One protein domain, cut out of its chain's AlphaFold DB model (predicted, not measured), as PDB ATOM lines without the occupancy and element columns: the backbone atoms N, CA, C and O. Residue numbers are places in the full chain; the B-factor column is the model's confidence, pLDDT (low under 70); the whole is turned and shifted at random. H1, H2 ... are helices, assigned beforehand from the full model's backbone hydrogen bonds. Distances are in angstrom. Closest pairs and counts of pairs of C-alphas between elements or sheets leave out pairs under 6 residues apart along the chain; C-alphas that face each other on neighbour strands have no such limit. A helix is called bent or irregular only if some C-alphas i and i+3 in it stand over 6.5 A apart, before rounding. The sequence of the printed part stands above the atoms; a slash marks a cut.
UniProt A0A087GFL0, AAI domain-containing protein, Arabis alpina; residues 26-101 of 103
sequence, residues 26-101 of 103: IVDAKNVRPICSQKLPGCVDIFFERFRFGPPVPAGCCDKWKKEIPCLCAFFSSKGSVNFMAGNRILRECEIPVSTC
ATOM      1  N   ILE A  26      53.048  12.486 -24.044       48.44
ATOM      2  CA  ILE A  26      51.767  13.072 -24.369       48.44
ATOM      3  C   ILE A  26      51.095  11.966 -25.171       48.44
ATOM      4  O   ILE A  26      51.343  11.796 -26.362       48.44
ATOM      5  N   VAL A  27      50.413  11.071 -24.457       49.78
ATOM      6  CA  VAL A  27      49.658   9.995 -25.059       49.78
ATOM      7  C   VAL A  27      48.641  10.748 -25.881       49.78
ATOM      8  O   VAL A  27      47.907  11.576 -25.339       49.78
ATOM      9  N   ASP A  28      48.688  10.533 -27.192       52.25
ATOM     10  CA  ASP A  28      47.735  11.106 -28.125       52.25
ATOM     11  C   ASP A  28      46.343  11.017 -27.491       52.25
ATOM     12  O   ASP A  28      45.970   9.950 -26.993       52.25
ATOM     13  N   ALA A  29      45.616  12.135 -27.414       52.41
ATOM     14  CA  ALA A  29      44.356  12.236 -26.677       52.41
ATOM     15  C   ALA A  29      43.386  11.092 -27.040       52.41
ATOM     16  O   ALA A  29      42.594  10.637 -26.211       52.41
ATOM     17  N   LYS A  30      43.491  10.567 -28.266       55.50
ATOM     18  CA  LYS A  30      42.712   9.431 -28.761       55.50
ATOM     19  C   LYS A  30      43.014   8.099 -28.048       55.50
ATOM     20  O   LYS A  30      42.120   7.268 -27.917       55.50
ATOM     21  N   ASN A  31      44.233   7.915 -27.541       62.59
ATOM     22  CA  ASN A  31      44.719   6.693 -26.890       62.59
ATOM     23  C   ASN A  31      44.784   6.777 -25.355       62.59
ATOM     24  O   ASN A  31      44.952   5.748 -24.703       62.59
ATOM     25  N   VAL A  32      44.611   7.964 -24.756       68.38
ATOM     26  CA  VAL A  32      44.598   8.134 -23.285       68.38
ATOM     27  C   VAL A  32      43.495   7.288 -22.648       68.38
ATOM     28  O   VAL A  32      43.723   6.573 -21.673       68.38
ATOM     29  N   ARG A  33      42.297   7.331 -23.239       67.00
ATOM     30  CA  ARG A  33      41.109   6.653 -22.719       67.00
ATOM     31  C   ARG A  33      41.272   5.131 -22.620       67.00
ATOM     32  O   ARG A  33      41.155   4.635 -21.508       67.00
ATOM     33  N   PRO A  34      41.586   4.379 -23.694       68.56
ATOM     34  CA  PRO A  34      41.703   2.921 -23.600       68.56
ATOM     35  C   PRO A  34      42.800   2.458 -22.628       68.56
ATOM     36  O   PRO A  34      42.591   1.488 -21.904       68.56
ATOM     37  N   ILE A  35      43.930   3.170 -22.551       71.81
ATOM     38  CA  ILE A  35      45.030   2.828 -21.632       71.81
ATOM     39  C   ILE A  35      44.603   3.042 -20.176       71.81
ATOM     40  O   ILE A  35      44.802   2.178 -19.323       71.81
ATOM     41  N   CYS A  36      43.981   4.181 -19.884       76.06
ATOM     42  CA  CYS A  36      43.561   4.502 -18.528       76.06
ATOM     43  C   CYS A  36      42.313   3.730 -18.094       76.06
ATOM     44  O   CYS A  36      42.207   3.391 -16.921       76.06
ATOM     45  N   SER A  37      41.415   3.367 -19.014       72.38
ATOM     46  CA  SER A  37      40.254   2.519 -18.718       72.38
ATOM     47  C   SER A  37      40.649   1.110 -18.281       72.38
ATOM     48  O   SER A  37      39.973   0.547 -17.425       72.38
ATOM     49  N   GLN A  38      41.754   0.551 -18.793       76.12
ATOM     50  CA  GLN A  38      42.273  -0.734 -18.299       76.12
ATOM     51  C   GLN A  38      42.740  -0.645 -16.841       76.12
ATOM     52  O   GLN A  38      42.532  -1.573 -16.065       76.12
ATOM     53  N   LYS A  39      43.349   0.480 -16.456       71.94
ATOM     54  CA  LYS A  39      43.843   0.709 -15.090       71.94
ATOM     55  C   LYS A  39      42.755   1.158 -14.114       71.94
ATOM     56  O   LYS A  39      42.833   0.891 -12.917       71.94
ATOM     57  N   LEU A  40      41.738   1.848 -14.623       77.25
ATOM     58  CA  LEU A  40      40.657   2.473 -13.863       77.25
ATOM     59  C   LEU A  40      39.283   1.979 -14.352       77.25
ATOM     60  O   LEU A  40      38.431   2.796 -14.726       77.25
ATOM     61  N   PRO A  41      39.030   0.656 -14.354       76.38
ATOM     62  CA  PRO A  41      37.793   0.105 -14.891       76.38
ATOM     63  C   PRO A  41      36.586   0.653 -14.123       76.38
ATOM     64  O   PRO A  41      36.581   0.692 -12.888       76.38
ATOM     65  N   GLY A  42      35.583   1.120 -14.871       77.38
ATOM     66  CA  GLY A  42      34.352   1.716 -14.339       77.38
ATOM     67  C   GLY A  42      34.484   3.151 -13.808       77.38
ATOM     68  O   GLY A  42      33.470   3.769 -13.505       77.38
ATOM     69  N   CYS A  43      35.698   3.707 -13.724       81.12
ATOM     70  CA  CYS A  43      35.929   5.064 -13.208       81.12
ATOM     71  C   CYS A  43      36.267   6.094 -14.289       81.12
ATOM     72  O   CYS A  43      36.316   7.283 -13.985       81.12
ATOM     73  N   VAL A  44      36.517   5.659 -15.528       79.00
ATOM     74  CA  VAL A  44      36.822   6.560 -16.648       79.00
ATOM     75  C   VAL A  44      35.542   7.072 -17.296       79.00
ATOM     76  O   VAL A  44      35.355   8.279 -17.388       79.00
ATOM     77  N   ASP A  45      34.634   6.181 -17.694       76.94
ATOM     78  CA  ASP A  45      33.536   6.512 -18.615       76.94
ATOM     79  C   ASP A  45      32.490   7.483 -18.052       76.94
ATOM     80  O   ASP A  45      31.973   8.326 -18.784       76.94
ATOM     81  N   ILE A  46      32.279   7.477 -16.737       73.25
ATOM     82  CA  ILE A  46      31.375   8.396 -16.023       73.25
ATOM     83  C   ILE A  46      31.723   9.884 -16.201       73.25
ATOM     84  O   ILE A  46      30.882  10.756 -15.976       73.25
ATOM     85  N   PHE A  47      32.971  10.199 -16.561       71.31
ATOM     86  CA  PHE A  47      33.424  11.574 -16.778       71.31
ATOM     87  C   PHE A  47      33.229  12.037 -18.225       71.31
ATOM     88  O   PHE A  47      33.378  13.225 -18.506       71.31
ATOM     89  N   PHE A  48      32.850  11.118 -19.118       71.00
ATOM     90  CA  PHE A  48      32.561  11.369 -20.531       71.00
ATOM     91  C   PHE A  48      31.062  11.539 -20.786       71.00
ATOM     92  O   PHE A  48      30.668  12.160 -21.773       71.00
ATOM     93  N   GLU A  49      30.218  11.039 -19.885       62.34
ATOM     94  CA  GLU A  49      28.770  11.182 -19.967       62.34
ATOM     95  C   GLU A  49      28.308  12.477 -19.273       62.34
ATOM     96  O   GLU A  49      28.399  12.644 -18.060       62.34
ATOM     97  N   ARG A  50      27.802  13.424 -20.078       56.69
ATOM     98  CA  ARG A  50      27.175  14.700 -19.666       56.69
ATOM     99  C   ARG A  50      28.071  15.624 -18.820       56.69
ATOM    100  O   ARG A  50      27.832  15.887 -17.649       56.69
ATOM    101  N   PHE A  51      29.025  16.231 -19.517       60.56
ATOM    102  CA  PHE A  51      29.997  17.295 -19.196       60.56
ATOM    103  C   PHE A  51      29.765  18.323 -18.060       60.56
ATOM    104  O   PHE A  51      30.727  18.979 -17.669       60.56
ATOM    105  N   ARG A  52      28.559  18.510 -17.510       54.12
ATOM    106  CA  ARG A  52      28.309  19.425 -16.368       54.12
ATOM    107  C   ARG A  52      27.488  18.833 -15.226       54.12
ATOM    108  O   ARG A  52      27.610  19.309 -14.107       54.12
ATOM    109  N   PHE A  53      26.673  17.821 -15.512       61.50
ATOM    110  CA  PHE A  53      25.710  17.231 -14.574       61.50
ATOM    111  C   PHE A  53      25.764  15.704 -14.613       61.50
ATOM    112  O   PHE A  53      24.774  15.032 -14.335       61.50
ATOM    113  N   GLY A  54      26.903  15.159 -15.044       66.69
ATOM    114  CA  GLY A  54      27.145  13.728 -15.027       66.69
ATOM    115  C   GLY A  54      26.929  13.174 -13.618       66.69
ATOM    116  O   GLY A  54      27.025  13.925 -12.640       66.69
ATOM    117  N   PRO A  55      26.642  11.871 -13.502       70.81
ATOM    118  CA  PRO A  55      26.401  11.244 -12.213       70.81
ATOM    119  C   PRO A  55      27.564  11.527 -11.251       70.81
ATOM    120  O   PRO A  55      28.706  11.691 -11.709       70.81
ATOM    121  N   PRO A  56      27.293  11.614  -9.938       75.38
ATOM    122  CA  PRO A  56      28.342  11.789  -8.945       75.38
ATOM    123  C   PRO A  56      29.405  10.702  -9.101       75.38
ATOM    124  O   PRO A  56      29.124   9.590  -9.557       75.38
ATOM    125  N   VAL A  57      30.639  11.039  -8.738       80.06
ATOM    126  CA  VAL A  57      31.756  10.101  -8.835       80.06
ATOM    127  C   VAL A  57      31.471   8.897  -7.921       80.06
ATOM    128  O   VAL A  57      31.259   9.098  -6.725       80.06
ATOM    129  N   PRO A  58      31.449   7.652  -8.439       79.88
ATOM    130  CA  PRO A  58      31.232   6.457  -7.641       79.88
ATOM    131  C   PRO A  58      32.250   6.340  -6.512       79.88
ATOM    132  O   PRO A  58      33.423   6.708  -6.659       79.88
ATOM    133  N   ALA A  59      31.800   5.768  -5.396       80.19
ATOM    134  CA  ALA A  59      32.645   5.519  -4.239       80.19
ATOM    135  C   ALA A  59      33.913   4.741  -4.641       80.19
ATOM    136  O   ALA A  59      33.861   3.770  -5.396       80.19
ATOM    137  N   GLY A  60      35.071   5.204  -4.164       85.69
ATOM    138  CA  GLY A  60      36.376   4.599  -4.448       85.69
ATOM    139  C   GLY A  60      37.001   4.962  -5.802       85.69
ATOM    140  O   GLY A  60      38.179   4.671  -6.013       85.69
ATOM    141  N   CYS A  61      36.294   5.639  -6.718       87.19
ATOM    142  CA  CYS A  61      36.920   6.097  -7.965       87.19
ATOM    143  C   CYS A  61      37.954   7.200  -7.721       87.19
ATOM    144  O   CYS A  61      39.008   7.186  -8.353       87.19
ATOM    145  N   CYS A  62      37.709   8.108  -6.774       89.12
ATOM    146  CA  CYS A  62      38.688   9.138  -6.433       89.12
ATOM    147  C   CYS A  62      39.992   8.556  -5.877       89.12
ATOM    148  O   CYS A  62      41.065   9.018  -6.257       89.12
ATOM    149  N   ASP A  63      39.934   7.500  -5.064       90.94
ATOM    150  CA  ASP A  63      41.144   6.839  -4.558       90.94
ATOM    151  C   ASP A  63      41.940   6.171  -5.677       90.94
ATOM    152  O   ASP A  63      43.171   6.204  -5.682       90.94
ATOM    153  N   LYS A  64      41.248   5.592  -6.662       89.50
ATOM    154  CA  LYS A  64      41.897   5.030  -7.847       89.50
ATOM    155  C   LYS A  64      42.548   6.125  -8.701       89.50
ATOM    156  O   LYS A  64      43.701   5.973  -9.094       89.50
ATOM    157  N   TRP A  65      41.872   7.254  -8.920       88.31
ATOM    158  CA  TRP A  65      42.445   8.404  -9.631       88.31
ATOM    159  C   TRP A  65      43.657   9.004  -8.916       88.31
ATOM    160  O   TRP A  65      44.646   9.324  -9.569       88.31
ATOM    161  N   LYS A  66      43.627   9.086  -7.581       89.06
ATOM    162  CA  LYS A  66      44.772   9.518  -6.763       89.06
ATOM    163  C   LYS A  66      45.977   8.578  -6.889       89.06
ATOM    164  O   LYS A  66      47.107   9.033  -6.766       89.06
ATOM    165  N   LYS A  67      45.756   7.285  -7.151       88.81
ATOM    166  CA  LYS A  67      46.827   6.303  -7.411       88.81
ATOM    167  C   LYS A  67      47.348   6.360  -8.849       88.81
ATOM    168  O   LYS A  67      48.518   6.081  -9.082       88.81
ATOM    169  N   GLU A  68      46.513   6.770  -9.798       87.69
ATOM    170  CA  GLU A  68      46.840   6.860 -11.225       87.69
ATOM    171  C   GLU A  68      46.939   8.319 -11.707       87.69
ATOM    172  O   GLU A  68      46.390   8.696 -12.748       87.69
ATOM    173  N   ILE A  69      47.699   9.144 -10.976       86.56
ATOM    174  CA  ILE A  69      48.024  10.529 -11.366       86.56
ATOM    175  C   ILE A  69      48.521  10.646 -12.818       86.56
ATOM    176  O   ILE A  69      48.067  11.558 -13.511       86.56
ATOM    177  N   PRO A  70      49.366   9.739 -13.354       85.81
ATOM    178  CA  PRO A  70      49.792   9.829 -14.751       85.81
ATOM    179  C   PRO A  70      48.625   9.822 -15.745       85.81
ATOM    180  O   PRO A  70      48.634  10.575 -16.718       85.81
ATOM    181  N   CYS A  71      47.593   9.018 -15.479       85.50
ATOM    182  CA  CYS A  71      46.387   8.989 -16.297       85.50
ATOM    183  C   CYS A  71      45.598  10.287 -16.171       85.50
ATOM    184  O   CYS A  71      45.243  10.884 -17.185       85.50
ATOM    185  N   LEU A  72      45.377  10.762 -14.942       87.75
ATOM    186  CA  LEU A  72      44.695  12.031 -14.684       87.75
ATOM    187  C   LEU A  72      45.352  13.193 -15.438       87.75
ATOM    188  O   LEU A  72      44.672  13.967 -16.113       87.75
ATOM    189  N   CYS A  73      46.676  13.274 -15.377       87.00
ATOM    190  CA  CYS A  73      47.423  14.324 -16.050       87.00
ATOM    191  C   CYS A  73      47.388  14.181 -17.568       87.00
ATOM    192  O   CYS A  73      47.283  15.187 -18.255       87.00
ATOM    193  N   ALA A  74      47.364  12.965 -18.117       83.88
ATOM    194  CA  ALA A  74      47.166  12.774 -19.553       83.88
ATOM    195  C   ALA A  74      45.790  13.288 -20.030       83.88
ATOM    196  O   ALA A  74      45.700  13.949 -21.071       83.88
ATOM    197  N   PHE A  75      44.723  13.067 -19.248       83.06
ATOM    198  CA  PHE A  75      43.413  13.669 -19.524       83.06
ATOM    199  C   PHE A  75      43.483  15.198 -19.447       83.06
ATOM    200  O   PHE A  75      43.102  15.884 -20.396       83.06
ATOM    201  N   PHE A  76      44.035  15.735 -18.358       84.88
ATOM    202  CA  PHE A  76      44.124  17.177 -18.119       84.88
ATOM    203  C   PHE A  76      45.075  17.924 -19.074       84.88
ATOM    204  O   PHE A  76      44.878  19.105 -19.339       84.88
ATOM    205  N   SER A  77      46.073  17.262 -19.651       83.75
ATOM    206  CA  SER A  77      46.981  17.875 -20.630       83.75
ATOM    207  C   SER A  77      46.405  17.892 -22.050       83.75
ATOM    208  O   SER A  77      46.897  18.627 -22.905       83.75
ATOM    209  N   SER A  78      45.314  17.162 -22.309       77.94
ATOM    210  CA  SER A  78      44.647  17.080 -23.619       77.94
ATOM    211  C   SER A  78      43.750  18.298 -23.913       77.94
ATOM    212  O   SER A  78      42.567  18.138 -24.233       77.94
ATOM    213  N   LYS A  79      44.273  19.523 -23.752       70.75
ATOM    214  CA  LYS A  79      43.523  20.795 -23.824       70.75
ATOM    215  C   LYS A  79      42.590  20.880 -25.040       70.75
ATOM    216  O   LYS A  79      42.952  20.493 -26.143       70.75
ATOM    217  N   GLY A  80      41.386  21.413 -24.824       69.00
ATOM    218  CA  GLY A  80      40.375  21.594 -25.877       69.00
ATOM    219  C   GLY A  80      39.622  20.322 -26.281       69.00
ATOM    220  O   GLY A  80      38.736  20.391 -27.128       69.00
ATOM    221  N   SER A  81      39.924  19.173 -25.669       76.56
ATOM    222  CA  SER A  81      39.213  17.916 -25.920       76.56
ATOM    223  C   SER A  81      38.257  17.537 -24.784       76.56
ATOM    224  O   SER A  81      38.332  18.040 -23.661       76.56
ATOM    225  N   VAL A  82      37.383  16.568 -25.060       78.38
ATOM    226  CA  VAL A  82      36.568  15.868 -24.054       78.38
ATOM    227  C   VAL A  82      37.406  15.312 -22.894       78.38
ATOM    228  O   VAL A  82      36.968  15.358 -21.745       78.38
ATOM    229  N   ASN A  83      38.639  14.881 -23.163       79.94
ATOM    230  CA  ASN A  83      39.555  14.397 -22.136       79.94
ATOM    231  C   ASN A  83      39.975  15.507 -21.166       79.94
ATOM    232  O   ASN A  83      40.023  15.263 -19.966       79.94
ATOM    233  N   PHE A  84      40.213  16.731 -21.656       84.06
ATOM    234  CA  PHE A  84      40.530  17.878 -20.795       84.06
ATOM    235  C   PHE A  84      39.402  18.164 -19.811       84.06
ATOM    236  O   PHE A  84      39.639  18.351 -18.619       84.06
ATOM    237  N   MET A  85      38.164  18.165 -20.308       83.88
ATOM    238  CA  MET A  85      36.983  18.399 -19.479       83.88
ATOM    239  C   MET A  85      36.806  17.300 -18.429       83.88
ATOM    240  O   MET A  85      36.563  17.614 -17.265       83.88
ATOM    241  N   ALA A  86      36.993  16.034 -18.816       83.50
ATOM    242  CA  ALA A  86      36.982  14.906 -17.890       83.50
ATOM    243  C   ALA A  86      38.074  15.045 -16.816       83.50
ATOM    244  O   ALA A  86      37.770  14.979 -15.628       83.50
ATOM    245  N   GLY A  87      39.320  15.330 -17.214       87.25
ATOM    246  CA  GLY A  87      40.448  15.540 -16.300       87.25
ATOM    247  C   GLY A  87      40.203  16.680 -15.311       87.25
ATOM    248  O   GLY A  87      40.383  16.511 -14.108       87.25
ATOM    249  N   ASN A  88      39.705  17.821 -15.793       87.44
ATOM    250  CA  ASN A  88      39.375  18.963 -14.942       87.44
ATOM    251  C   ASN A  88      38.228  18.655 -13.965       87.44
ATOM    252  O   ASN A  88      38.258  19.084 -12.812       87.44
ATOM    253  N   ARG A  89      37.225  17.881 -14.401       86.19
ATOM    254  CA  ARG A  89      36.144  17.416 -13.525       86.19
ATOM    255  C   ARG A  89      36.673  16.476 -12.442       86.19
ATOM    256  O   ARG A  89      36.309  16.659 -11.289       86.19
ATOM    257  N   ILE A  90      37.554  15.530 -12.780       87.31
ATOM    258  CA  ILE A  90      38.174  14.623 -11.799       87.31
ATOM    259  C   ILE A  90      38.970  15.414 -10.757       87.31
ATOM    260  O   ILE A  90      38.791  15.180  -9.567       87.31
ATOM    261  N   LEU A  91      39.800  16.375 -11.187       89.62
ATOM    262  CA  LEU A  91      40.562  17.235 -10.272       89.62
ATOM    263  C   LEU A  91      39.641  17.932  -9.258       89.62
ATOM    264  O   LEU A  91      39.917  17.921  -8.062       89.62
ATOM    265  N   ARG A  92      38.513  18.481  -9.728       88.81
ATOM    266  CA  ARG A  92      37.539  19.183  -8.885       88.81
ATOM    267  C   ARG A  92      36.771  18.251  -7.943       88.81
ATOM    268  O   ARG A  92      36.708  18.531  -6.755       88.81
ATOM    269  N   GLU A  93      36.176  17.182  -8.464       87.56
ATOM    270  CA  GLU A  93      35.298  16.277  -7.698       87.56
ATOM    271  C   GLU A  93      36.079  15.405  -6.705       87.56
ATOM    272  O   GLU A  93      35.554  15.030  -5.663       87.56
ATOM    273  N   CYS A  94      37.337  15.077  -7.018       88.38
ATOM    274  CA  CYS A  94      38.197  14.267  -6.156       88.38
ATOM    275  C   CYS A  94      39.162  15.090  -5.293       88.38
ATOM    276  O   CYS A  94      40.033  14.501  -4.640       88.38
ATOM    277  N   GLU A  95      39.023  16.421  -5.313       92.44
ATOM    278  CA  GLU A  95      39.832  17.373  -4.543       92.44
ATOM    279  C   GLU A  95      41.343  17.181  -4.766       92.44
ATOM    280  O   GLU A  95      42.155  17.228  -3.842       92.44
ATOM    281  N   ILE A  96      41.728  16.920  -6.018       90.75
ATOM    282  CA  ILE A  96      43.127  16.755  -6.416       90.75
ATOM    283  C   ILE A  96      43.631  18.115  -6.924       90.75
ATOM    284  O   ILE A  96      43.056  18.660  -7.872       90.75
ATOM    285  N   PRO A  97      44.698  18.684  -6.335       90.62
ATOM    286  CA  PRO A  97      45.228  19.971  -6.763       90.62
ATOM    287  C   PRO A  97      45.638  19.968  -8.237       90.62
ATOM    288  O   PRO A  97      46.310  19.057  -8.712       90.62
ATOM    289  N   VAL A  98      45.325  21.041  -8.967       86.75
ATOM    290  CA  VAL A  98      45.768  21.201 -10.367       86.75
ATOM    291  C   VAL A  98      47.302  21.178 -10.480       86.75
ATOM    292  O   VAL A  98      47.842  20.725 -11.484       86.75
ATOM    293  N   SER A  99      48.012  21.612  -9.431       86.69
ATOM    294  CA  SER A  99      49.477  21.550  -9.335       86.69
ATOM    295  C   SER A  99      50.043  20.127  -9.298       86.69
ATOM    296  O   SER A  99      51.243  19.958  -9.491       86.69
ATOM    297  N   THR A 100      49.209  19.105  -9.078       86.94
ATOM    298  CA  THR A 100      49.618  17.697  -9.130       86.94
ATOM    299  C   THR A 100      49.990  17.260 -10.548       86.94
ATOM    300  O   THR A 100      50.789  16.339 -10.709       86.94
ATOM    301  N   CYS A 101      49.460  17.931 -11.574       82.25
ATOM    302  CA  CYS A 101      49.826  17.671 -12.958       82.25
ATOM    303  C   CYS A 101      50.850  18.695 -13.459       82.25
ATOM    304  O   CYS A 101      50.522  19.883 -13.538       82.25
TER     305      CYS A 101
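Overview. This is residues 26 to 101 of the 103 residues of the protein "AAI domain-containing protein" of Arabis alpina (UniProt A0A087GFL0). Three helices, H1, H3 and H4, pack as a compact triangle: H3 has H1 on one side and H4 on another, and the short helix H2 stands across one end of H3 and H4. A long loop, residues 40 to 60, bows out over the side away from H3 before the chain returns into H2. The printed part has 76 residues with four named helices, in the order H1, H2, H3, H4, and no named strand; the class is all helix, with 39 residues in named elements. The whole is compact, with a radius of gyration of the C-alphas of 10.9 A, and rounded, with spans of 28 by 24 by 24 A.

Along the chain. The longest helix is H4, residues 82 to 93, 16.4 A from C-alpha 82 at (36.568, 15.868, -24.054) to C-alpha 93 at (35.298, 16.277, -7.698). H3 is residues 69 to 77, 11.9 A long. H1 is residues 29 to 39, also 16.4 A long, and begins with C-alpha 29 at (44.356, 12.236, -26.677). H1 is irregular, but only just: C-alphas 30 and 33 are 6.8 A apart. H2 is residues 61 to 67, 9.9 A long.

Arrangement. H4 touches H3, with 17 pairs of C-alphas within 8 A; the closest C-alphas are those of Phe 76 and Gly 87, 4.4 A apart. They run opposite ways at a steep tilt of 55 degrees. H3 also touches H1, closest at the C-alphas of Cys 36 and Cys 71, 5.8 A apart; these two run opposite ways at a shallow tilt of 22 degrees. H1 and H4 are close but not clearly touching, the closest C-alphas being those of Ala 29 and Asn 83 at 7.0 A. H2 is close to but not clearly touching H3, with the C-alphas of Trp 65 and Leu 72 closest at 6.6 A, and about perpendicular to it at 77 degrees. H2 stands likewise to H4, with the C-alphas of Cys 62 and Ile 90 closest at 7.7 A and the lines at 84 degrees. H1 and H2 are apart. In H2, H3 and H4 every O i to N i+4 pair is within hydrogen-bond range; in H1 3 of 7 are, beside 3 of 8 O i to N i+3 pairs.

Size, cuts and confidence. The two C-alphas farthest apart are those of Asp 28 and Ala 59, 28.8 A. The printed part has no cut. The link from H1 to H2 is long, 21 residues; those from H2 to H3 and from H3 to H4 are tight. The mean pLDDT of the printed part is 77.8, and residues 26 to 34, 49 to 54 and 80 are under 70.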